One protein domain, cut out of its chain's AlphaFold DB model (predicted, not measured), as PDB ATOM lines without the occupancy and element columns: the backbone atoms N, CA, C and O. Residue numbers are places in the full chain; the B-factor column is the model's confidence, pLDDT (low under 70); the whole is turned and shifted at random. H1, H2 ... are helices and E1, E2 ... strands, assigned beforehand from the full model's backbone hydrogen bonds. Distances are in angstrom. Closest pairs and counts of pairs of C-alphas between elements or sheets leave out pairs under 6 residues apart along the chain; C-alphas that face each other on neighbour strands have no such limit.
ATOM      1  N   GLN A   2     -15.687  -5.819  41.819       82.56
ATOM      2  CA  GLN A   2     -16.916  -6.428  42.353       82.56
ATOM      3  C   GLN A   2     -17.129  -6.213  43.859       82.56
ATOM      4  O   GLN A   2     -18.110  -5.610  44.264       82.56
ATOM      5  N   THR A   3     -16.149  -6.582  44.686       85.62
ATOM      6  CA  THR A   3     -16.232  -6.390  46.144       85.62
ATOM      7  C   THR A   3     -16.459  -4.930  46.543       85.62
ATOM      8  O   THR A   3     -17.126  -4.659  47.533       85.62
ATOM      9  N   ALA A   4     -15.924  -3.973  45.777       84.31
ATOM     10  CA  ALA A   4     -16.156  -2.556  46.036       84.31
ATOM     11  C   ALA A   4     -17.597  -2.149  45.686       84.31
ATOM     12  O   ALA A   4     -18.204  -1.398  46.441       84.31
ATOM     13  N   ALA A   5     -18.154  -2.682  44.594       86.06
ATOM     14  CA  ALA A   5     -19.545  -2.459  44.214       86.06
ATOM     15  C   ALA A   5     -20.522  -3.068  45.230       86.06
ATOM     16  O   ALA A   5     -21.458  -2.392  45.654       86.06
ATOM     17  N   ASP A   6     -20.260  -4.290  45.696       88.81
ATOM     18  CA  ASP A   6     -21.071  -4.944  46.729       88.81
ATOM     19  C   ASP A   6     -21.011  -4.181  48.062       88.81
ATOM     20  O   ASP A   6     -22.033  -3.988  48.725       88.81
ATOM     21  N   ASN A   7     -19.825  -3.688  48.438       90.00
ATOM     22  CA  ASN A   7     -19.655  -2.853  49.626       90.00
ATOM     23  C   ASN A   7     -20.407  -1.524  49.498       90.00
ATOM     24  O   ASN A   7     -21.078  -1.127  50.449       90.00
ATOM     25  N   LEU A   8     -20.344  -0.866  48.336       86.69
ATOM     26  CA  LEU A   8     -21.089   0.369  48.094       86.69
ATOM     27  C   LEU A   8     -22.599   0.124  48.177       86.69
ATOM     28  O   LEU A   8     -23.307   0.868  48.853       86.69
ATOM     29  N   LEU A   9     -23.101  -0.937  47.539       88.31
ATOM     30  CA  LEU A   9     -24.516  -1.291  47.610       88.31
ATOM     31  C   LEU A   9     -24.942  -1.580  49.054       88.31
ATOM     32  O   LEU A   9     -25.991  -1.114  49.492       88.31
ATOM     33  N   SER A  10     -24.117  -2.301  49.815       90.56
ATOM     34  CA  SER A  10     -24.356  -2.557  51.235       90.56
ATOM     35  C   SER A  10     -24.412  -1.264  52.055       90.56
ATOM     36  O   SER A  10     -25.304  -1.108  52.889       90.56
ATOM     37  N   GLN A  11     -23.506  -0.313  51.814       88.19
ATOM     38  CA  GLN A  11     -23.517   1.000  52.475       88.19
ATOM     39  C   GLN A  11     -24.784   1.795  52.139       88.19
ATOM     40  O   GLN A  11     -25.450   2.310  53.036       88.19
ATOM     41  N   LEU A  12     -25.176   1.834  50.865       86.69
ATOM     42  CA  LEU A  12     -26.380   2.538  50.425       86.69
ATOM     43  C   LEU A  12     -27.659   1.896  50.959       86.69
ATOM     44  O   LEU A  12     -28.587   2.605  51.336       86.69
ATOM     45  N   ASN A  13     -27.699   0.567  51.042       88.94
ATOM     46  CA  ASN A  13     -28.795  -0.177  51.650       88.94
ATOM     47  C   ASN A  13     -28.920   0.123  53.145       88.94
ATOM     48  O   ASN A  13     -30.024   0.377  53.618       88.94
ATOM     49  N   GLN A  14     -27.803   0.160  53.877       87.62
ATOM     50  CA  GLN A  14     -27.788   0.552  55.289       87.62
ATOM     51  C   GLN A  14     -28.275   1.996  55.477       87.62
ATOM     52  O   GLN A  14     -29.146   2.241  56.309       87.62
ATOM     53  N   SER A  15     -27.784   2.927  54.656       84.44
ATOM     54  CA  SER A  15     -28.207   4.335  54.669       84.44
ATOM     55  C   SER A  15     -29.694   4.509  54.307       84.44
ATOM     56  O   SER A  15     -30.384   5.367  54.851       84.44
ATOM     57  N   ALA A  16     -30.230   3.646  53.437       82.12
ATOM     58  CA  ALA A  16     -31.642   3.605  53.042       82.12
ATOM     59  C   ALA A  16     -32.561   2.855  54.030       82.12
ATOM     60  O   ALA A  16     -33.714   2.570  53.702       82.12
ATOM     61  N   GLY A  17     -32.057   2.436  55.197       80.25
ATOM     62  CA  GLY A  17     -32.832   1.651  56.164       80.25
ATOM     63  C   GLY A  17     -33.206   0.240  55.685       80.25
ATOM     64  O   GLY A  17     -34.115  -0.376  56.237       80.25
ATOM     65  N   GLY A  18     -32.528  -0.282  54.659       83.06
ATOM     66  CA  GLY A  18     -32.663  -1.658  54.185       83.06
ATOM     67  C   GLY A  18     -32.422  -1.818  52.686       83.06
ATOM     68  O   GLY A  18     -31.531  -2.563  52.290       83.06
ATOM     69  N   ASN A  19     -33.212  -1.143  51.846       85.38
ATOM     70  CA  ASN A  19     -33.131  -1.277  50.388       85.38
ATOM     71  C   ASN A  19     -33.061   0.095  49.711       85.38
ATOM     72  O   ASN A  19     -34.020   0.866  49.747       85.38
ATOM     73  N   SER A  20     -31.936   0.351  49.050       85.19
ATOM     74  CA  SER A  20     -31.694   1.544  48.234       85.19
ATOM     75  C   SER A  20     -32.448   1.532  46.899       85.19
ATOM     76  O   SER A  20     -32.580   2.572  46.260       85.19
ATOM     77  N   GLY A  21     -32.940   0.367  46.464       87.00
ATOM     78  CA  GLY A  21     -33.528   0.182  45.136       87.00
ATOM     79  C   GLY A  21     -32.488   0.037  44.019       87.00
ATOM     80  O   GLY A  21     -32.870  -0.049  42.854       87.00
ATOM     81  N   LEU A  22     -31.197  -0.008  44.362       91.50
ATOM     82  CA  LEU A  22     -30.119  -0.296  43.424       91.50
ATOM     83  C   LEU A  22     -29.789  -1.784  43.407       91.50
ATOM     84  O   LEU A  22     -29.967  -2.493  44.397       91.50
ATOM     85  N   THR A  23     -29.245  -2.248  42.287       92.19
ATOM     86  CA  THR A  23     -28.645  -3.584  42.206       92.19
ATOM     87  C   THR A  23     -27.302  -3.526  41.498       92.19
ATOM     88  O   THR A  23     -27.088  -2.681  40.627       92.19
ATOM     89  N   VAL A  24     -26.395  -4.418  41.890       92.19
ATOM     90  CA  VAL A  24     -25.086  -4.589  41.258       92.19
ATOM     91  C   VAL A  24     -25.172  -5.748  40.269       92.19
ATOM     92  O   VAL A  24     -25.726  -6.800  40.586       92.19
ATOM     93  N   VAL A  25     -24.640  -5.535  39.069       92.00
ATOM     94  CA  VAL A  25     -24.564  -6.522  37.992       92.00
ATOM     95  C   VAL A  25     -23.112  -6.681  37.563       92.00
ATOM     96  O   VAL A  25     -22.480  -5.727  37.103       92.00
ATOM     97  N   ASP A  26     -22.600  -7.898  37.685       88.94
ATOM     98  CA  ASP A  26     -21.234  -8.249  37.311       88.94
ATOM     99  C   ASP A  26     -21.024  -8.105  35.801       88.94
ATOM    100  O   ASP A  26     -21.879  -8.446  34.978       88.94
ATOM    101  N   THR A  27     -19.838  -7.640  35.422       87.06
ATOM    102  CA  THR A  27     -19.409  -7.560  34.024       87.06
ATOM    103  C   THR A  27     -18.024  -8.187  33.865       87.06
ATOM    104  O   THR A  27     -17.283  -8.304  34.844       87.06
ATOM    105  N   PRO A  28     -17.607  -8.559  32.641       84.25
ATOM    106  CA  PRO A  28     -16.276  -9.126  32.416       84.25
ATOM    107  C   PRO A  28     -15.117  -8.228  32.882       84.25
ATOM    108  O   PRO A  28     -14.032  -8.729  33.166       84.25
ATOM    109  N   THR A  29     -15.331  -6.911  32.946       84.12
ATOM    110  CA  THR A  29     -14.306  -5.908  33.271       84.12
ATOM    111  C   THR A  29     -14.496  -5.246  34.636       84.12
ATOM    112  O   THR A  29     -13.611  -4.520  35.082       84.12
ATOM    113  N   GLY A  30     -15.612  -5.485  35.325       87.44
ATOM    114  CA  GLY A  30     -15.964  -4.751  36.539       87.44
ATOM    115  C   GLY A  30     -17.387  -5.035  37.006       87.44
ATOM    116  O   GLY A  30     -17.864  -6.160  36.906       87.44
ATOM    117  N   ALA A  31     -18.078  -4.009  37.489       92.25
ATOM    118  CA  ALA A  31     -19.439  -4.123  37.994       92.25
ATOM    119  C   ALA A  31     -20.238  -2.870  37.634       92.25
ATOM    120  O   ALA A  31     -19.720  -1.757  37.737       92.25
ATOM    121  N   ASN A  32     -21.499  -3.062  37.263       93.44
ATOM    122  CA  ASN A  32     -22.420  -1.981  36.947       93.44
ATOM    123  C   ASN A  32     -23.503  -1.874  38.018       93.44
ATOM    124  O   ASN A  32     -24.077  -2.874  38.444       93.44
ATOM    125  N   LEU A  33     -23.840  -0.650  38.398       93.25
ATOM    126  CA  LEU A  33     -25.029  -0.324  39.164       93.25
ATOM    127  C   LEU A  33     -26.219  -0.124  38.231       93.25
ATOM    128  O   LEU A  33     -26.128   0.557  37.211       93.25
ATOM    129  N   THR A  34     -27.363  -0.680  38.606       94.00
ATOM    130  CA  THR A  34     -28.639  -0.450  37.923       94.00
ATOM    131  C   THR A  34     -29.658   0.143  38.889       94.00
ATOM    132  O   THR A  34     -29.571  -0.060  40.101       94.00
ATOM    133  N   GLY A  35     -30.606   0.911  38.350       91.31
ATOM    134  CA  GLY A  35     -31.652   1.585  39.126       91.31
ATOM    135  C   GLY A  35     -31.347   3.042  39.489       91.31
ATOM    136  O   GLY A  35     -32.268   3.745  39.889       91.31
ATOM    137  N   LEU A  36     -30.106   3.518  39.319       93.12
ATOM    138  CA  LEU A  36     -29.750   4.936  39.511       93.12
ATOM    139  C   LEU A  36     -30.087   5.790  38.279       93.12
ATOM    140  O   LEU A  36     -30.580   6.906  38.393       93.12
ATOM    141  N   LEU A  37     -29.791   5.258  37.095       95.12
ATOM    142  CA  LEU A  37     -30.065   5.865  35.797       95.12
ATOM    143  C   LEU A  37     -30.824   4.862  34.923       95.12
ATOM    144  O   LEU A  37     -30.858   3.662  35.206       95.12
ATOM    145  N   THR A  38     -31.393   5.347  33.820       93.62
ATOM    146  CA  THR A  38     -32.049   4.520  32.790       93.62
ATOM    147  C   THR A  38     -31.138   3.469  32.153       93.62
ATOM    148  O   THR A  38     -31.637   2.534  31.530       93.62
ATOM    149  N   VAL A  39     -29.818   3.615  32.281       94.50
ATOM    150  CA  VAL A  39     -28.815   2.664  31.785       94.50
ATOM    151  C   VAL A  39     -27.932   2.169  32.936       94.50
ATOM    152  O   VAL A  39     -27.776   2.887  33.926       94.50
ATOM    153  N   PRO A  40     -27.340   0.965  32.827       94.62
ATOM    154  CA  PRO A  40     -26.347   0.498  33.788       94.62
ATOM    155  C   PRO A  40     -25.143   1.445  33.855       94.62
ATOM    156  O   PRO A  40     -24.615   1.853  32.822       94.62
ATOM    157  N   VAL A  41     -24.702   1.762  35.069       94.31
ATOM    158  CA  VAL A  41     -23.621   2.714  35.346       94.31
ATOM    159  C   VAL A  41     -22.428   1.955  35.922       94.31
ATOM    160  O   VAL A  41     -22.597   1.326  36.966       94.31
ATOM    161  N   PRO A  42     -21.235   1.986  35.311       93.38
ATOM    162  CA  PRO A  42     -20.048   1.392  35.918       93.38
ATOM    163  C   PRO A  42     -19.757   2.020  37.282       93.38
ATOM    164  O   PRO A  42     -19.924   3.226  37.472       93.38
ATOM    165  N   ILE A  43     -19.334   1.205  38.246       90.88
ATOM    166  CA  ILE A  43     -19.124   1.650  39.630       90.88
ATOM    167  C   ILE A  43     -18.093   2.788  39.730       90.88
ATOM    168  O   ILE A  43     -18.241   3.695  40.547       90.88
ATOM    169  N   GLU A  44     -17.081   2.777  38.866       90.62
ATOM    170  CA  GLU A  44     -16.039   3.799  38.760       90.62
ATOM    171  C   GLU A  44     -16.545   5.150  38.229       90.62
ATOM    172  O   GLU A  44     -15.903   6.174  38.453       90.62
ATOM    173  N   ASN A  45     -17.714   5.168  37.582       93.75
ATOM    174  CA  ASN A  45     -18.372   6.365  37.059       93.75
ATOM    175  C   ASN A  45     -19.435   6.918  38.027       93.75
ATOM    176  O   ASN A  45     -20.297   7.707  37.635       93.75
ATOM    177  N   THR A  46     -19.390   6.503  39.294       93.50
ATOM    178  CA  THR A  46     -20.274   7.010  40.345       93.50
ATOM    179  C   THR A  46     -19.500   7.777  41.402       93.50
ATOM    180  O   THR A  46     -18.326   7.510  41.660       93.50
ATOM    181  N   VAL A  47     -20.166   8.739  42.035       95.19
ATOM    182  CA  VAL A  47     -19.612   9.469  43.174       95.19
ATOM    183  C   VAL A  47     -20.561   9.357  44.350       95.19
ATOM    184  O   VAL A  47     -21.702   9.803  44.270       95.19
ATOM    185  N   LEU A  48     -20.069   8.795  45.451       93.81
ATOM    186  CA  LEU A  48     -20.744   8.829  46.741       93.81
ATOM    187  C   LEU A  48     -20.268  10.048  47.535       93.81
ATOM    188  O   LEU A  48     -19.068  10.245  47.718       93.81
ATOM    189  N   VAL A  49     -21.212  10.837  48.037       93.81
ATOM    190  CA  VAL A  49     -20.969  11.956  48.949       93.81
ATOM    191  C   VAL A  49     -21.706  11.690  50.254       93.81
ATOM    192  O   VAL A  49     -22.925  11.517  50.254       93.81
ATOM    193  N   GLU A  50     -20.981  11.685  51.368       91.94
ATOM    194  CA  GLU A  50     -21.536  11.443  52.701       91.94
ATOM    195  C   GLU A  50     -21.462  12.717  53.548       91.94
ATOM    196  O   GLU A  50     -20.399  13.322  53.696       91.94
ATOM    197  N   VAL A  51     -22.603  13.138  54.098       88.56
ATOM    198  CA  VAL A  51     -22.733  14.337  54.934       88.56
ATOM    199  C   VAL A  51     -23.562  13.996  56.167       88.56
ATOM    200  O   VAL A  51     -24.786  13.884  56.107       88.56
ATOM    201  N   GLY A  52     -22.896  13.835  57.312       86.94
ATOM    202  CA  GLY A  52     -23.556  13.396  58.541       86.94
ATOM    203  C   GLY A  52     -24.208  12.027  58.346       86.94
ATOM    204  O   GLY A  52     -23.510  11.049  58.103       86.94
ATOM    205  N   ASN A  53     -25.539  11.977  58.424       84.56
ATOM    206  CA  ASN A  53     -26.313  10.748  58.219       84.56
ATOM    207  C   ASN A  53     -26.783  10.563  56.765       84.56
ATOM    208  O   ASN A  53     -27.358   9.526  56.447       84.56
ATOM    209  N   MET A  54     -26.578  11.560  55.900       88.44
ATOM    210  CA  MET A  54     -27.010  11.526  54.507       88.44
ATOM    211  C   MET A  54     -25.928  10.911  53.622       88.44
ATOM    212  O   MET A  54     -24.778  11.349  53.648       88.44
ATOM    213  N   SER A  55     -26.323   9.972  52.767       92.69
ATOM    214  CA  SER A  55     -25.484   9.435  51.691       92.69
ATOM    215  C   SER A  55     -26.129   9.785  50.355       92.69
ATOM    216  O   SER A  55     -27.273   9.408  50.121       92.69
ATOM    217  N   ALA A  56     -25.423  10.496  49.477       93.81
ATOM    218  CA  ALA A  56     -25.892  10.834  48.137       93.81
ATOM    219  C   ALA A  56     -24.962  10.253  47.075       93.81
ATOM    220  O   ALA A  56     -23.792  10.619  46.989       93.81
ATOM    221  N   LEU A  57     -25.494   9.346  46.267       95.44
ATOM    222  CA  LEU A  57     -24.834   8.776  45.109       95.44
ATOM    223  C   LEU A  57     -25.239   9.547  43.852       95.44
ATOM    224  O   LEU A  57     -26.427   9.742  43.588       95.44
ATOM    225  N   PHE A  58     -24.246   9.926  43.056       96.00
ATOM    226  CA  PHE A  58     -24.418  10.654  41.808       96.00
ATOM    227  C   PHE A  58     -23.792   9.902  40.639       96.00
ATOM    228  O   PHE A  58     -22.739   9.277  40.773       96.00
ATOM    229  N   ALA A  59     -24.423  10.031  39.478       97.00
ATOM    230  CA  ALA A  59     -23.884   9.623  38.187       97.00
ATOM    231  C   ALA A  59     -24.470  10.511  37.086       97.00
ATOM    232  O   ALA A  59     -25.520  11.128  37.278       97.00
ATOM    233  N   GLY A  60     -23.818  10.571  35.929       96.44
ATOM    234  CA  GLY A  60     -24.281  11.356  34.791       96.44
ATOM    235  C   GLY A  60     -24.393  10.538  33.508       96.44
ATOM    236  O   GLY A  60     -23.751   9.500  33.344       96.44
ATOM    237  N   LEU A  61     -25.202  11.049  32.583       96.62
ATOM    238  CA  LEU A  61     -25.223  10.656  31.178       96.62
ATOM    239  C   LEU A  61     -24.847  11.851  30.314       96.62
ATOM    240  O   LEU A  61     -25.296  12.966  30.571       96.62
ATOM    241  N   ASN A  62     -24.075  11.609  29.266       94.94
ATOM    242  CA  ASN A  62     -23.852  12.551  28.182       94.94
ATOM    243  C   ASN A  62     -25.134  12.737  27.360       94.94
ATOM    244  O   ASN A  62     -26.100  11.982  27.474       94.94
ATOM    245  N   GLN A  63     -25.143  13.744  26.487       91.31
ATOM    246  CA  GLN A  63     -26.286  14.001  25.605       91.31
ATOM    247  C   GLN A  63     -26.622  12.828  24.663       91.31
ATOM    248  O   GLN A  63     -27.762  12.703  24.222       91.31
ATOM    249  N   ASP A  64     -25.645  11.978  24.345       90.75
ATOM    250  CA  ASP A  64     -25.821  10.774  23.525       90.75
ATOM    251  C   ASP A  64     -26.318   9.549  24.320       90.75
ATOM    252  O   ASP A  64     -26.548   8.492  23.736       90.75
ATOM    253  N   GLY A  65     -26.504   9.687  25.638       91.44
ATOM    254  CA  GLY A  65     -26.942   8.619  26.535       91.44
ATOM    255  C   GLY A  65     -25.820   7.715  27.056       91.44
ATOM    256  O   GLY A  65     -26.111   6.790  27.813       91.44
ATOM    257  N   SER A  66     -24.559   7.965  26.689       94.12
ATOM    258  CA  SER A  66     -23.408   7.280  27.292       94.12
ATOM    259  C   SER A  66     -23.175   7.755  28.727       94.12
ATOM    260  O   SER A  66     -23.493   8.891  29.074       94.12
ATOM    261  N   VAL A  67     -22.626   6.888  29.578       94.88
ATOM    262  CA  VAL A  67     -22.287   7.250  30.961       94.88
ATOM    263  C   VAL A  67     -21.116   8.232  30.974       94.88
ATOM    264  O   VAL A  67     -20.174   8.102  30.198       94.88
ATOM    265  N   THR A  68     -21.196   9.228  31.852       95.12
ATOM    266  CA  THR A  68     -20.174  10.267  32.022       95.12
ATOM    267  C   THR A  68     -18.975   9.791  32.817       95.12
ATOM    268  O   THR A  68     -19.125   9.021  33.768       95.12
ATOM    269  N   ASP A  69     -17.813  10.371  32.541       92.12
ATOM    270  CA  ASP A  69     -16.611  10.146  33.333       92.12
ATOM    271  C   ASP A  69     -16.584  10.968  34.626       92.12
ATOM    272  O   ASP A  69     -17.139  12.068  34.722       92.12
ATOM    273  N   VAL A  70     -15.900  10.415  35.630       93.56
ATOM    274  CA  VAL A  70     -15.575  11.106  36.880       93.56
ATOM    275  C   VAL A  70     -14.123  11.569  36.810       93.56
ATOM    276  O   VAL A  70     -13.183  10.774  36.819       93.56
ATOM    277  N   LEU A  71     -13.934  12.882  36.740       92.19
ATOM    278  CA  LEU A  71     -12.634  13.540  36.770       92.19
ATOM    279  C   LEU A  71     -12.015  13.504  38.181       92.19
ATOM    280  O   LEU A  71     -12.731  13.402  39.188       92.19
ATOM    281  N   PRO A  72     -10.682  13.686  38.284       89.31
ATOM    282  CA  PRO A  72     -10.010  13.875  39.565       89.31
ATOM    283  C   PRO A  72     -10.662  14.982  40.404       89.31
ATOM    284  O   PRO A  72     -11.019  16.040  39.889       89.31
ATOM    285  N   GLY A  73     -10.787  14.741  41.710       87.00
ATOM    286  CA  GLY A  73     -11.490  15.649  42.623       87.00
ATOM    287  C   GLY A  73     -13.001  15.415  42.702       87.00
ATOM    288  O   GLY A  73     -13.706  16.300  43.177       87.00
ATOM    289  N   ALA A  74     -13.480  14.243  42.265       91.06
ATOM    290  CA  ALA A  74     -14.890  13.856  42.305       91.06
ATOM    291  C   ALA A  74     -15.782  14.843  41.531       91.06
ATOM    292  O   ALA A  74     -16.772  15.359  42.042       91.06
ATOM    293  N   VAL A  75     -15.394  15.137  40.288       94.62
ATOM    294  CA  VAL A  75     -16.154  16.016  39.390       94.62
ATOM    295  C   VAL A  75     -16.745  15.177  38.268       94.62
ATOM    296  O   VAL A  75     -16.003  14.516  37.551       94.62
ATOM    297  N   ILE A  76     -18.062  15.212  38.085       95.25
ATOM    298  CA  ILE A  76     -18.703  14.531  36.952       95.25
ATOM    299  C   ILE A  76     -18.571  15.414  35.707       95.25
ATOM    300  O   ILE A  76     -18.917  16.596  35.758       95.25
ATOM    301  N   GLU A  77     -18.081  14.865  34.594       95.00
ATOM    302  CA  GLU A  77     -18.021  15.570  33.309       95.00
ATOM    303  C   GLU A  77     -19.168  15.161  32.392       95.00
ATOM    304  O   GLU A  77     -19.216  14.039  31.901       95.00
ATOM    305  N   VAL A  78     -20.065  16.103  32.106       94.31
ATOM    306  CA  VAL A  78     -21.159  15.915  31.155       94.31
ATOM    307  C   VAL A  78     -20.817  16.593  29.838       94.31
ATOM    308  O   VAL A  78     -20.534  17.792  29.782       94.31
ATOM    309  N   ILE A  79     -20.909  15.834  28.753       92.06
ATOM    310  CA  ILE A  79     -20.758  16.341  27.396       92.06
ATOM    311  C   ILE A  79     -22.129  16.759  26.856       92.06
ATOM    312  O   ILE A  79     -23.042  15.944  26.681       92.06
ATOM    313  N   GLY A  80     -22.261  18.051  26.557       87.69
ATOM    314  CA  GLY A  80     -23.484  18.650  26.038       87.69
ATOM    315  C   GLY A  80     -24.624  18.670  27.060       87.69
ATOM    316  O   GLY A  80     -24.434  18.947  28.242       87.69
ATOM    317  N   ARG A  81     -25.843  18.414  26.584       85.69
ATOM    318  CA  ARG A  81     -27.086  18.482  27.370       85.69
ATOM    319  C   ARG A  81     -27.468  17.128  27.949       85.69
ATOM    320  O   ARG A  81     -28.490  16.551  27.584       85.69
ATOM    321  N   GLY A  82     -26.595  16.622  28.805       92.38
ATOM    322  CA  GLY A  82     -26.771  15.335  29.451       92.38
ATOM    323  C   GLY A  82     -27.805  15.316  30.575       92.38
ATOM    324  O   GLY A  82     -28.611  16.238  30.752       92.38
ATOM    325  N   GLN A  83     -27.767  14.238  31.349       95.38
ATOM    326  CA  GLN A  83     -28.671  13.984  32.465       95.38
ATOM    327  C   GLN A  83     -27.881  13.640  33.721       95.38
ATOM    328  O   GLN A  83     -26.789  13.090  33.637       95.38
ATOM    329  N   MET A  84     -28.450  13.942  34.881       96.06
ATOM    330  CA  MET A  84     -27.878  13.631  36.185       96.06
ATOM    331  C   MET A  84     -28.823  12.709  36.942       96.06
ATOM    332  O   MET A  84     -30.014  12.999  37.056       96.06
ATOM    333  N   GLY A  85     -28.278  11.615  37.455       95.81
ATOM    334  CA  GLY A  85     -28.938  10.689  38.361       95.81
ATOM    335  C   GLY A  85     -28.504  10.962  39.790       95.81
ATOM    336  O   GLY A  85     -27.333  11.253  40.052       95.81
ATOM    337  N   ILE A  86     -29.455  10.861  40.705       95.88
ATOM    338  CA  ILE A  86     -29.237  10.998  42.133       95.88
ATOM    339  C   ILE A  86     -30.012   9.928  42.888       95.88
ATOM    340  O   ILE A  86     -31.221   9.787  42.720       95.88
ATOM    341  N   LEU A  87     -29.316   9.253  43.795       95.12
ATOM    342  CA  LEU A  87     -29.922   8.533  44.903       95.12
ATOM    343  C   LEU A  87     -29.422   9.168  46.195       95.12
ATOM    344  O   LEU A  87     -28.229   9.104  46.470       95.12
ATOM    345  N   ALA A  88     -30.311   9.734  47.003       94.31
ATOM    346  CA  ALA A  88     -29.962  10.166  48.351       94.31
ATOM    347  C   ALA A  88     -30.731   9.356  49.392       94.31
ATOM    348  O   ALA A  88     -31.917   9.087  49.215       94.31
ATOM    349  N   SER A  89     -30.042   8.993  50.466       93.56
ATOM    350  CA  SER A  89     -30.526   8.178  51.580       93.56
ATOM    351  C   SER A  89     -30.186   8.845  52.912       93.56
ATOM    352  O   SER A  89     -29.340   9.741  52.958       93.56
ATOM    353  N   GLY A  90     -30.846   8.420  53.992       89.88
ATOM    354  CA  GLY A  90     -30.673   9.006  55.325       89.88
ATOM    355  C   GLY A  90     -31.396  10.344  55.518       89.88
ATOM    356  O   GLY A  90     -31.044  11.113  56.412       89.88
ATOM    357  N   LEU A  91     -32.389  10.635  54.672       91.75
ATOM    358  CA  LEU A  91     -33.211  11.844  54.728       91.75
ATOM    359  C   LEU A  91     -34.467  11.630  55.584       91.75
ATOM    360  O   LEU A  91     -34.904  10.500  55.810       91.75
ATOM    361  N   THR A  92     -35.089  12.725  56.024       92.25
ATOM    362  CA  THR A  92     -36.334  12.670  56.803       92.25
ATOM    363  C   THR A  92     -37.529  12.377  55.881       92.25
ATOM    364  O   THR A  92     -37.772  13.147  54.947       92.25
ATOM    365  N   PRO A  93     -38.298  11.290  56.108       93.00
ATOM    366  CA  PRO A  93     -39.443  10.946  55.267       93.00
ATOM    367  C   PRO A  93     -40.480  12.066  55.161       93.00
ATOM    368  O   PRO A  93     -40.842  12.689  56.157       93.00
ATOM    369  N   GLY A  94     -41.002  12.284  53.952       92.25
ATOM    370  CA  GLY A  94     -42.015  13.301  53.670       92.25
ATOM    371  C   GLY A  94     -41.479  14.721  53.459       92.25
ATOM    372  O   GLY A  94     -42.256  15.587  53.059       92.25
ATOM    373  N   GLU A  95     -40.182  14.980  53.668       94.12
ATOM    374  CA  GLU A  95     -39.590  16.280  53.336       94.12
ATOM    375  C   GLU A  95     -39.465  16.487  51.817       94.12
ATOM    376  O   GLU A  95     -39.387  15.540  51.028       94.12
ATOM    377  N   GLY A  96     -39.451  17.756  51.404       93.94
ATOM    378  CA  GLY A  96     -39.128  18.154  50.038       93.94
ATOM    379  C   GLY A  96     -37.622  18.316  49.862       93.94
ATOM    380  O   GLY A  96     -36.970  18.952  50.685       93.94
ATOM    381  N   VAL A  97     -37.078  17.763  48.785       95.75
ATOM    382  CA  VAL A  97     -35.675  17.904  48.392       95.75
ATOM    383  C   VAL A  97     -35.609  18.609  47.051       95.75
ATOM    384  O   VAL A  97     -36.294  18.228  46.101       95.75
ATOM    385  N   GLU A  98     -34.749  19.607  46.959       96.06
ATOM    386  CA  GLU A  98     -34.447  20.311  45.725       96.06
ATOM    387  C   GLU A  98     -33.112  19.830  45.177       96.06
ATOM    388  O   GLU A  98     -32.122  19.718  45.904       96.06
ATOM    389  N   PHE A  99     -33.078  19.568  43.875       95.38
ATOM    390  CA  PHE A  99     -31.839  19.322  43.162       95.38
ATOM    391  C   PHE A  99     -31.551  20.510  42.256       95.38
ATOM    392  O   PHE A  99     -32.332  20.829  41.358       95.38
ATOM    393  N   VAL A 100     -30.449  21.199  42.525       94.56
ATOM    394  CA  VAL A 100     -30.135  22.515  41.969       94.56
ATOM    395  C   VAL A 100     -28.739  22.478  41.371       94.56
ATOM    396  O   VAL A 100     -27.816  21.909  41.947       94.56
ATOM    397  N   VAL A 101     -28.560  23.123  40.222       94.06
ATOM    398  CA  VAL A 101     -27.226  23.434  39.706       94.06
ATOM    399  C   VAL A 101     -26.854  24.865  40.082       94.06
ATOM    400  O   VAL A 101     -27.590  25.821  39.836       94.06
ATOM    401  N   MET A 102     -25.688  25.006  40.697       89.31
ATOM    402  CA  MET A 102     -25.141  26.248  41.217       89.31
ATOM    403  C   MET A 102     -24.053  26.760  40.275       89.31
ATOM    404  O   MET A 102     -23.062  26.095  39.978       89.31
ATOM    405  N   SER A 103     -24.316  27.950  39.750       84.12
ATOM    406  CA  SER A 103     -23.436  28.843  38.979       84.12
ATOM    407  C   SER A 103     -24.259  30.102  38.683       84.12
ATOM    408  O   SER A 103     -23.940  31.196  39.127       84.12
ATOM    409  N   THR A 104     -25.423  29.870  38.075       85.44
ATOM    410  CA  THR A 104     -26.670  30.621  38.215       85.44
ATOM    411  C   THR A 104     -27.679  29.652  38.845       85.44
ATOM    412  O   THR A 104     -27.924  28.604  38.246       85.44
ATOM    413  N   PRO A 105     -28.190  29.906  40.067       89.12
ATOM    414  CA  PRO A 105     -29.052  28.954  40.768       89.12
ATOM    415  C   PRO A 105     -30.240  28.539  39.900       89.12
ATOM    416  O   PRO A 105     -31.123  29.346  39.617       89.12
ATOM    417  N   THR A 106     -30.223  27.291  39.435       92.50
ATOM    418  CA  THR A 106     -31.243  26.754  38.534       92.50
ATOM    419  C   THR A 106     -31.750  25.437  39.090       92.50
ATOM    420  O   THR A 106     -30.985  24.487  39.260       92.50
ATOM    421  N   LEU A 107     -33.048  25.388  39.376       93.88
ATOM    422  CA  LEU A 107     -33.721  24.185  39.844       93.88
ATOM    423  C   LEU A 107     -33.767  23.147  38.716       93.88
ATOM    424  O   LEU A 107     -34.290  23.423  37.637       93.88
ATOM    425  N   LEU A 108     -33.221  21.959  38.971       92.75
ATOM    426  CA  LEU A 108     -33.273  20.818  38.056       92.75
ATOM    427  C   LEU A 108     -34.515  19.963  38.301       92.75
ATOM    428  O   LEU A 108     -35.101  19.431  37.360       92.75
ATOM    429  N   GLY A 109     -34.907  19.825  39.567       93.31
ATOM    430  CA  GLY A 109     -36.074  19.054  39.964       93.31
ATOM    431  C   GLY A 109     -36.329  19.096  41.465       93.31
ATOM    432  O   GLY A 109     -35.467  19.487  42.251       93.31
ATOM    433  N   THR A 110     -37.530  18.673  41.844       95.12
ATOM    434  CA  THR A 110     -37.973  18.541  43.234       95.12
ATOM    435  C   THR A 110     -38.426  17.117  43.487       95.12
ATOM    436  O   THR A 110     -39.145  16.543  42.667       95.12
ATOM    437  N   PHE A 111     -38.061  16.570  44.638       95.25
ATOM    438  CA  PHE A 111     -38.382  15.207  45.037       95.25
ATOM    439  C   PHE A 111     -38.996  15.203  46.431       95.25
ATOM    440  O   PHE A 111     -38.646  16.023  47.273       95.25
ATOM    441  N   THR A 112     -39.904  14.269  46.688       95.62
ATOM    442  CA  THR A 112     -40.414  14.012  48.038       95.62
ATOM    443  C   THR A 112     -39.717  12.782  48.591       95.62
ATOM    444  O   THR A 112     -39.682  11.749  47.920       95.62
ATOM    445  N   VAL A 113     -39.166  12.890  49.801       94.38
ATOM    446  CA  VAL A 113     -38.493  11.769  50.465       94.38
ATOM    447  C   VAL A 113     -39.505  10.665  50.753       94.38
ATOM    448  O   VAL A 113     -40.531  10.894  51.401       94.38
ATOM    449  N   ALA A 114     -39.214   9.458  50.274       92.50
ATOM    450  CA  ALA A 114     -40.050   8.288  50.483       92.50
ATOM    451  C   ALA A 114     -40.035   7.823  51.953       92.50
ATOM    452  O   ALA A 114     -39.231   8.265  52.773       92.50
ATOM    453  N   ALA A 115     -40.934   6.898  52.301       90.44
ATOM    454  CA  ALA A 115     -41.088   6.396  53.672       90.44
ATOM    455  C   ALA A 115     -39.819   5.729  54.242       90.44
ATOM    456  O   ALA A 115     -39.635   5.692  55.454       90.44
ATOM    457  N   ASN A 116     -38.946   5.218  53.372       88.00
ATOM    458  CA  ASN A 116     -37.644   4.639  53.714       88.00
ATOM    459  C   ASN A 116     -36.516   5.688  53.828       88.00
ATOM    460  O   ASN A 116     -35.356   5.312  53.954       88.00
ATOM    461  N   GLY A 117     -36.824   6.987  53.760       90.44
ATOM    462  CA  GLY A 117     -35.825   8.050  53.894       90.44
ATOM    463  C   GLY A 117     -34.959   8.254  52.649       90.44
ATOM    464  O   GLY A 117     -33.857   8.792  52.767       90.44
ATOM    465  N   THR A 118     -35.424   7.816  51.470       93.69
ATOM    466  CA  THR A 118     -34.676   7.959  50.214       93.69
ATOM    467  C   THR A 118     -35.381   8.813  49.165       93.69
ATOM    468  O   THR A 118     -36.605   8.951  49.145       93.69
ATOM    469  N   ILE A 119     -34.583   9.368  48.253       94.81
ATOM    470  CA  ILE A 119     -35.020   9.870  46.950       94.81
ATOM    471  C   ILE A 119     -34.192   9.190  45.866       94.81
ATOM    472  O   ILE A 119     -32.994   8.994  46.040       94.81
ATOM    473  N   ASN A 120     -34.823   8.854  44.748       94.75
ATOM    474  CA  ASN A 120     -34.141   8.398  43.544       94.75
ATOM    475  C   ASN A 120     -34.733   9.157  42.357       94.75
ATOM    476  O   ASN A 120     -35.952   9.148  42.164       94.75
ATOM    477  N   GLY A 121     -33.890   9.857  41.608       93.88
ATOM    478  CA  GLY A 121     -34.327  10.729  40.535       93.88
ATOM    479  C   GLY A 121     -33.291  10.876  39.437       93.88
ATOM    480  O   GLY A 121     -32.088  10.853  39.677       93.88
ATOM    481  N   GLN A 122     -33.781  11.094  38.222       95.50
ATOM    482  CA  GLN A 122     -32.972  11.423  37.056       95.50
ATOM    483  C   GLN A 122     -33.536  12.691  36.419       95.50
ATOM    484  O   GLN A 122     -34.728  12.772  36.123       95.50
ATOM    485  N   VAL A 123     -32.679  13.690  36.220       95.06
ATOM    486  CA  VAL A 123     -33.055  15.005  35.683       95.06
ATOM    487  C   VAL A 123     -32.169  15.377  34.509       95.06
ATOM    488  O   VAL A 123     -31.003  15.002  34.449       95.06
ATOM    489  N   SER A 124     -32.714  16.132  33.561       94.69
ATOM    490  CA  SER A 124     -31.927  16.657  32.441       94.69
ATOM    491  C   SER A 124     -31.303  17.996  32.812       94.69
ATOM    492  O   SER A 124     -31.936  18.804  33.492       94.69
ATOM    493  N   LEU A 125     -30.082  18.252  32.342       92.44
ATOM    494  CA  LEU A 125     -29.468  19.562  32.530       92.44
ATOM    495  C   LEU A 125     -30.231  20.646  31.741       92.44
ATOM    496  O   LEU A 125     -30.751  20.373  30.650       92.44
ATOM    497  N   PRO A 126     -30.297  21.890  32.256       90.19
ATOM    498  CA  PRO A 126     -31.013  22.975  31.604       90.19
ATOM    499  C   PRO A 126     -30.422  23.287  30.232       90.19
ATOM    500  O   PRO A 126     -29.213  23.250  30.019       90.19
ATOM    501  N   SER A 127     -31.288  23.670  29.297       84.19
ATOM    502  CA  SER A 127     -30.901  23.970  27.912       84.19
ATOM    503  C   SER A 127     -29.872  25.090  27.744       84.19
ATOM    504  O   SER A 127     -29.176  25.140  26.734       84.19
ATOM    505  N   ASN A 128     -29.831  25.986  28.723       84.88
ATOM    506  CA  ASN A 128     -29.074  27.224  28.768       84.88
ATOM    507  C   ASN A 128     -27.923  27.161  29.783       84.88
ATOM    508  O   ASN A 128     -27.383  28.209  30.135       84.88
ATOM    509  N   ILE A 129     -27.577  25.968  30.286       88.81
ATOM    510  CA  ILE A 129     -26.419  25.821  31.165       88.81
ATOM    511  C   ILE A 129     -25.156  26.253  30.411       88.81
ATOM    512  O   ILE A 129     -24.941  25.876  29.256       88.81
ATOM    513  N   ALA A 130     -24.352  27.103  31.047       90.38
ATOM    514  CA  ALA A 130     -23.083  27.527  30.476       90.38
ATOM    515  C   ALA A 130     -22.109  26.340  30.407       90.38
ATOM    516  O   ALA A 130     -22.260  25.355  31.120       90.38
ATOM    517  N   LEU A 131     -21.104  26.434  29.540       91.38
ATOM    518  CA  LEU A 131     -19.983  25.498  29.570       91.38
ATOM    519  C   LEU A 131     -19.037  25.874  30.716       91.38
ATOM    520  O   LEU A 131     -18.845  27.060  30.996       91.38
ATOM    521  N   GLY A 132     -18.395  24.878  31.321       91.81
ATOM    522  CA  GLY A 132     -17.429  25.063  32.400       91.81
ATOM    523  C   GLY A 132     -17.825  24.355  33.689       91.81
ATOM    524  O   GLY A 132     -18.496  23.327  33.668       91.81
ATOM    525  N   ASN A 133     -17.347  24.882  34.815       94.06
ATOM    526  CA  ASN A 133     -17.531  24.261  36.121       94.06
ATOM    527  C   ASN A 133     -18.780  24.805  36.817       94.06
ATOM    528  O   ASN A 133     -19.024  26.011  36.859       94.06
ATOM    529  N   HIS A 134     -19.516  23.893  37.431       94.88
ATOM    530  CA  HIS A 134     -20.729  24.117  38.193       94.88
ATOM    531  C   HIS A 134     -20.676  23.284  39.474       94.88
ATOM    532  O   HIS A 134     -19.839  22.391  39.633       94.88
ATOM    533  N   THR A 135     -21.605  23.546  40.384       94.94
ATOM    534  CA  THR A 135     -21.783  22.728  41.584       94.94
ATOM    535  C   THR A 135     -23.204  22.206  41.619       94.94
ATOM    536  O   THR A 135     -24.154  22.976  41.615       94.94
ATOM    537  N   LEU A 136     -23.372  20.895  41.632       94.75
ATOM    538  CA  LEU A 136     -24.659  20.270  41.893       94.75
ATOM    539  C   LEU A 136     -24.916  20.305  43.392       94.75
ATOM    540  O   LEU A 136     -24.017  19.996  44.165       94.75
ATOM    541  N   VAL A 137     -26.122  20.685  43.795       94.81
ATOM    542  CA  VAL A 137     -26.532  20.761  45.194       94.81
ATOM    543  C   VAL A 137     -27.850  20.040  45.374       94.81
ATOM    544  O   VAL A 137     -28.808  20.266  44.640       94.81
ATOM    545  N   VAL A 138     -27.880  19.187  46.383       94.12
ATOM    546  CA  VAL A 138     -29.060  18.476  46.854       94.12
ATOM    547  C   VAL A 138     -29.398  19.083  48.193       94.12
ATOM    548  O   VAL A 138     -28.626  18.929  49.139       94.12
ATOM    549  N   ALA A 139     -30.505  19.807  48.260       93.38
ATOM    550  CA  ALA A 139     -30.899  20.542  49.445       93.38
ATOM    551  C   ALA A 139     -32.219  20.008  49.990       93.38
ATOM    552  O   ALA A 139     -33.234  20.003  49.303       93.38
ATOM    553  N   SER A 140     -32.197  19.586  51.246       91.88
ATOM    554  CA  SER A 140     -33.387  19.366  52.065       91.88
ATOM    555  C   SER A 140     -33.432  20.429  53.176       91.88
ATOM    556  O   SER A 140     -32.424  21.107  53.410       91.88
ATOM    557  N   PRO A 141     -34.555  20.583  53.899       88.75
ATOM    558  CA  PRO A 141     -34.632  21.481  55.050       88.75
ATOM    559  C   PRO A 141     -33.609  21.158  56.149       88.75
ATOM    560  O   PRO A 141     -33.212  22.048  56.899       88.75
ATOM    561  N   THR A 142     -33.188  19.895  56.247       86.31
ATOM    562  CA  THR A 142     -32.364  19.375  57.346       86.31
ATOM    563  C   THR A 142     -30.889  19.211  56.982       86.31
ATOM    564  O   THR A 142     -30.021  19.385  57.835       86.31
ATOM    565  N   VAL A 143     -30.584  18.898  55.723       90.69
ATOM    566  CA  VAL A 143     -29.222  18.611  55.250       90.69
ATOM    567  C   VAL A 143     -29.039  19.006  53.787       90.69
ATOM    568  O   VAL A 143     -29.972  18.947  52.983       90.69
ATOM    569  N   GLN A 144     -27.816  19.403  53.433       91.88
ATOM    570  CA  GLN A 144     -27.433  19.709  52.060       91.88
ATOM    571  C   GLN A 144     -26.144  18.976  51.690       91.88
ATOM    572  O   GLN A 144     -25.244  18.837  52.517       91.88
ATOM    573  N   SER A 145     -26.051  18.537  50.439       93.12
ATOM    574  CA  SER A 145     -24.856  17.917  49.864       93.12
ATOM    575  C   SER A 145     -24.531  18.558  48.524       93.12
ATOM    576  O   SER A 145     -25.434  19.007  47.815       93.12
ATOM    577  N   SER A 146     -23.248  18.610  48.175       93.75
ATOM    578  CA  SER A 146     -22.784  19.238  46.942       93.75
ATOM    579  C   SER A 146     -21.725  18.417  46.222       93.75
ATOM    580  O   SER A 146     -20.866  17.819  46.868       93.75
ATOM    581  N   LEU A 147     -21.738  18.469  44.893       95.50
ATOM    582  CA  LEU A 147     -20.801  17.773  44.016       95.50
ATOM    583  C   LEU A 147     -20.325  18.688  42.883       95.50
ATOM    584  O   LEU A 147     -21.089  19.506  42.371       95.50
ATOM    585  N   GLY A 148     -19.074  18.541  42.451       95.31
ATOM    586  CA  GLY A 148     -18.577  19.237  41.267       95.31
ATOM    587  C   GLY A 148     -19.177  18.679  39.973       95.31
ATOM    588  O   GLY A 148     -19.236  17.468  39.767       95.31
ATOM    589  N   LEU A 149     -19.572  19.570  39.070       95.25
ATOM    590  CA  LEU A 149     -20.015  19.245  37.717       95.25
ATOM    591  C   LEU A 149     -19.189  20.052  36.721       95.25
ATOM    592  O   LEU A 149     -19.006  21.253  36.897       95.25
ATOM    593  N   LYS A 150     -18.737  19.422  35.644       94.50
ATOM    594  CA  LYS A 150     -18.149  20.107  34.498       94.50
ATOM    595  C   LYS A 150     -19.009  19.847  33.270       94.50
ATOM    596  O   LYS A 150     -19.263  18.697  32.932       94.50
ATOM    597  N   VAL A 151     -19.443  20.909  32.600       93.31
ATOM    598  CA  VAL A 151     -20.177  20.827  31.336       93.31
ATOM    599  C   VAL A 151     -19.232  21.178  30.196       93.31
ATOM    600  O   VAL A 151     -18.735  22.303  30.103       93.31
ATOM    601  N   SER A 152     -18.997  20.211  29.319       91.88
ATOM    602  CA  SER A 152     -18.100  20.338  28.172       91.88
ATOM    603  C   SER A 152     -18.888  20.350  26.865       91.88
ATOM    604  O   SER A 152     -19.953  19.741  26.744       91.88
ATOM    605  N   ALA A 153     -18.373  21.059  25.859       86.12
ATOM    606  CA  ALA A 153     -18.959  21.018  24.527       86.12
ATOM    607  C   ALA A 153     -18.784  19.618  23.927       86.12
ATOM    608  O   ALA A 153     -17.690  19.054  23.970       86.12
TER     609      ALA A 153
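What this domain is: This is residues 2 to 153 of the 190 residues of a protein of Actinobacteria bacterium (UniProt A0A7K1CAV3). Two strongly twisted sheets lie face to face as a sandwich, E5 E6 E12 E11 E8 E9 against E3 E4 E7 E10. A small hairpin, E1 and E2, and helix H1 make an annex beyond the four-stranded sheet; H1 packs on the hairpin with residues 2 to 9 and on the sheet with residues 8 to 15. The printed part has 152 residues, with one named helix, H1, followed along the chain by twelve named strands, and is mostly strand. Each sheet is named in its order; the six-stranded one is mixed, the others antiparallel. The whole is compact and rounded, with a radius of gyration of the C-alphas of 14.5 A and spans of 42, 39 and 25 A.

How they stand to each other: H1, residues 2 to 15, has every O i to N i+4 pair within hydrogen-bond range. Its Gln 2 has its C-alpha 5.5 A from that of Ala 31 in E2, residues 30 to 34, the closest C-alphas of the two. E1, residues 23 to 27, forms a hairpin with E2, N 25 and O 32 being 2.8 A apart. E3, residues 47 to 51, and E4, residues 54 to 61, form another, with N 49 and O 56 at 2.8 A. E7, residues 83 to 89, is antiparallel to E4, with N 57 and O 87 at 2.8 A, and to E10, residues 119 to 124, with N 86 and O 121 at 2.8 A. H1 is on this sheet, two layers with the helix on one face, at a height of 11.2 A; it is over E4, only just not over E3, and slantwise to E4 at 38 degrees on the local plane. In the other sheet E5, residues 69 to 71, and E6, residues 75 to 79, form a hairpin, with N 71 and O 75 at 2.8 A. E6 is parallel to E12, residues 144 to 152, with N 78 and O 150 at 2.8 A. E11, residues 132 to 139, forms a hairpin with E12, N 134 and O 149 at 2.7 A, and is antiparallel to E8, residues 96 to 102, with N 102 and O 135 at 2.7 A. E8 and E9, residues 106 to 112, form a hairpin, with N 97 and O 111 at 2.8 A. The parts of the sandwich that face each other are 7.7 A centre to centre. Edge strands E9 and E10 come closest at the C-alphas of Leu 108 and Val 123, 6.3 A.

Where its parts are: H1 begins at C-alpha 2, (-16.916, -6.428, 42.353), and measures 19.9 A. E4 measures 23.4 A and E11 22.2 A. E12 measures 25.7 A and ends at C-alpha 152, (-18.100, 20.338, 28.172).

The domain as a whole: The C-alphas of Pro 28 and Pro 141, the two farthest apart, are 42.3 A apart. The printed part has no cut. The link E2 to E3 is long, with 12 residues; its residues 41 to 42 pair antiparallel with residues 32 to 33 of E2. The mean pLDDT of the printed part is 91.6, and no printed residue is under 70.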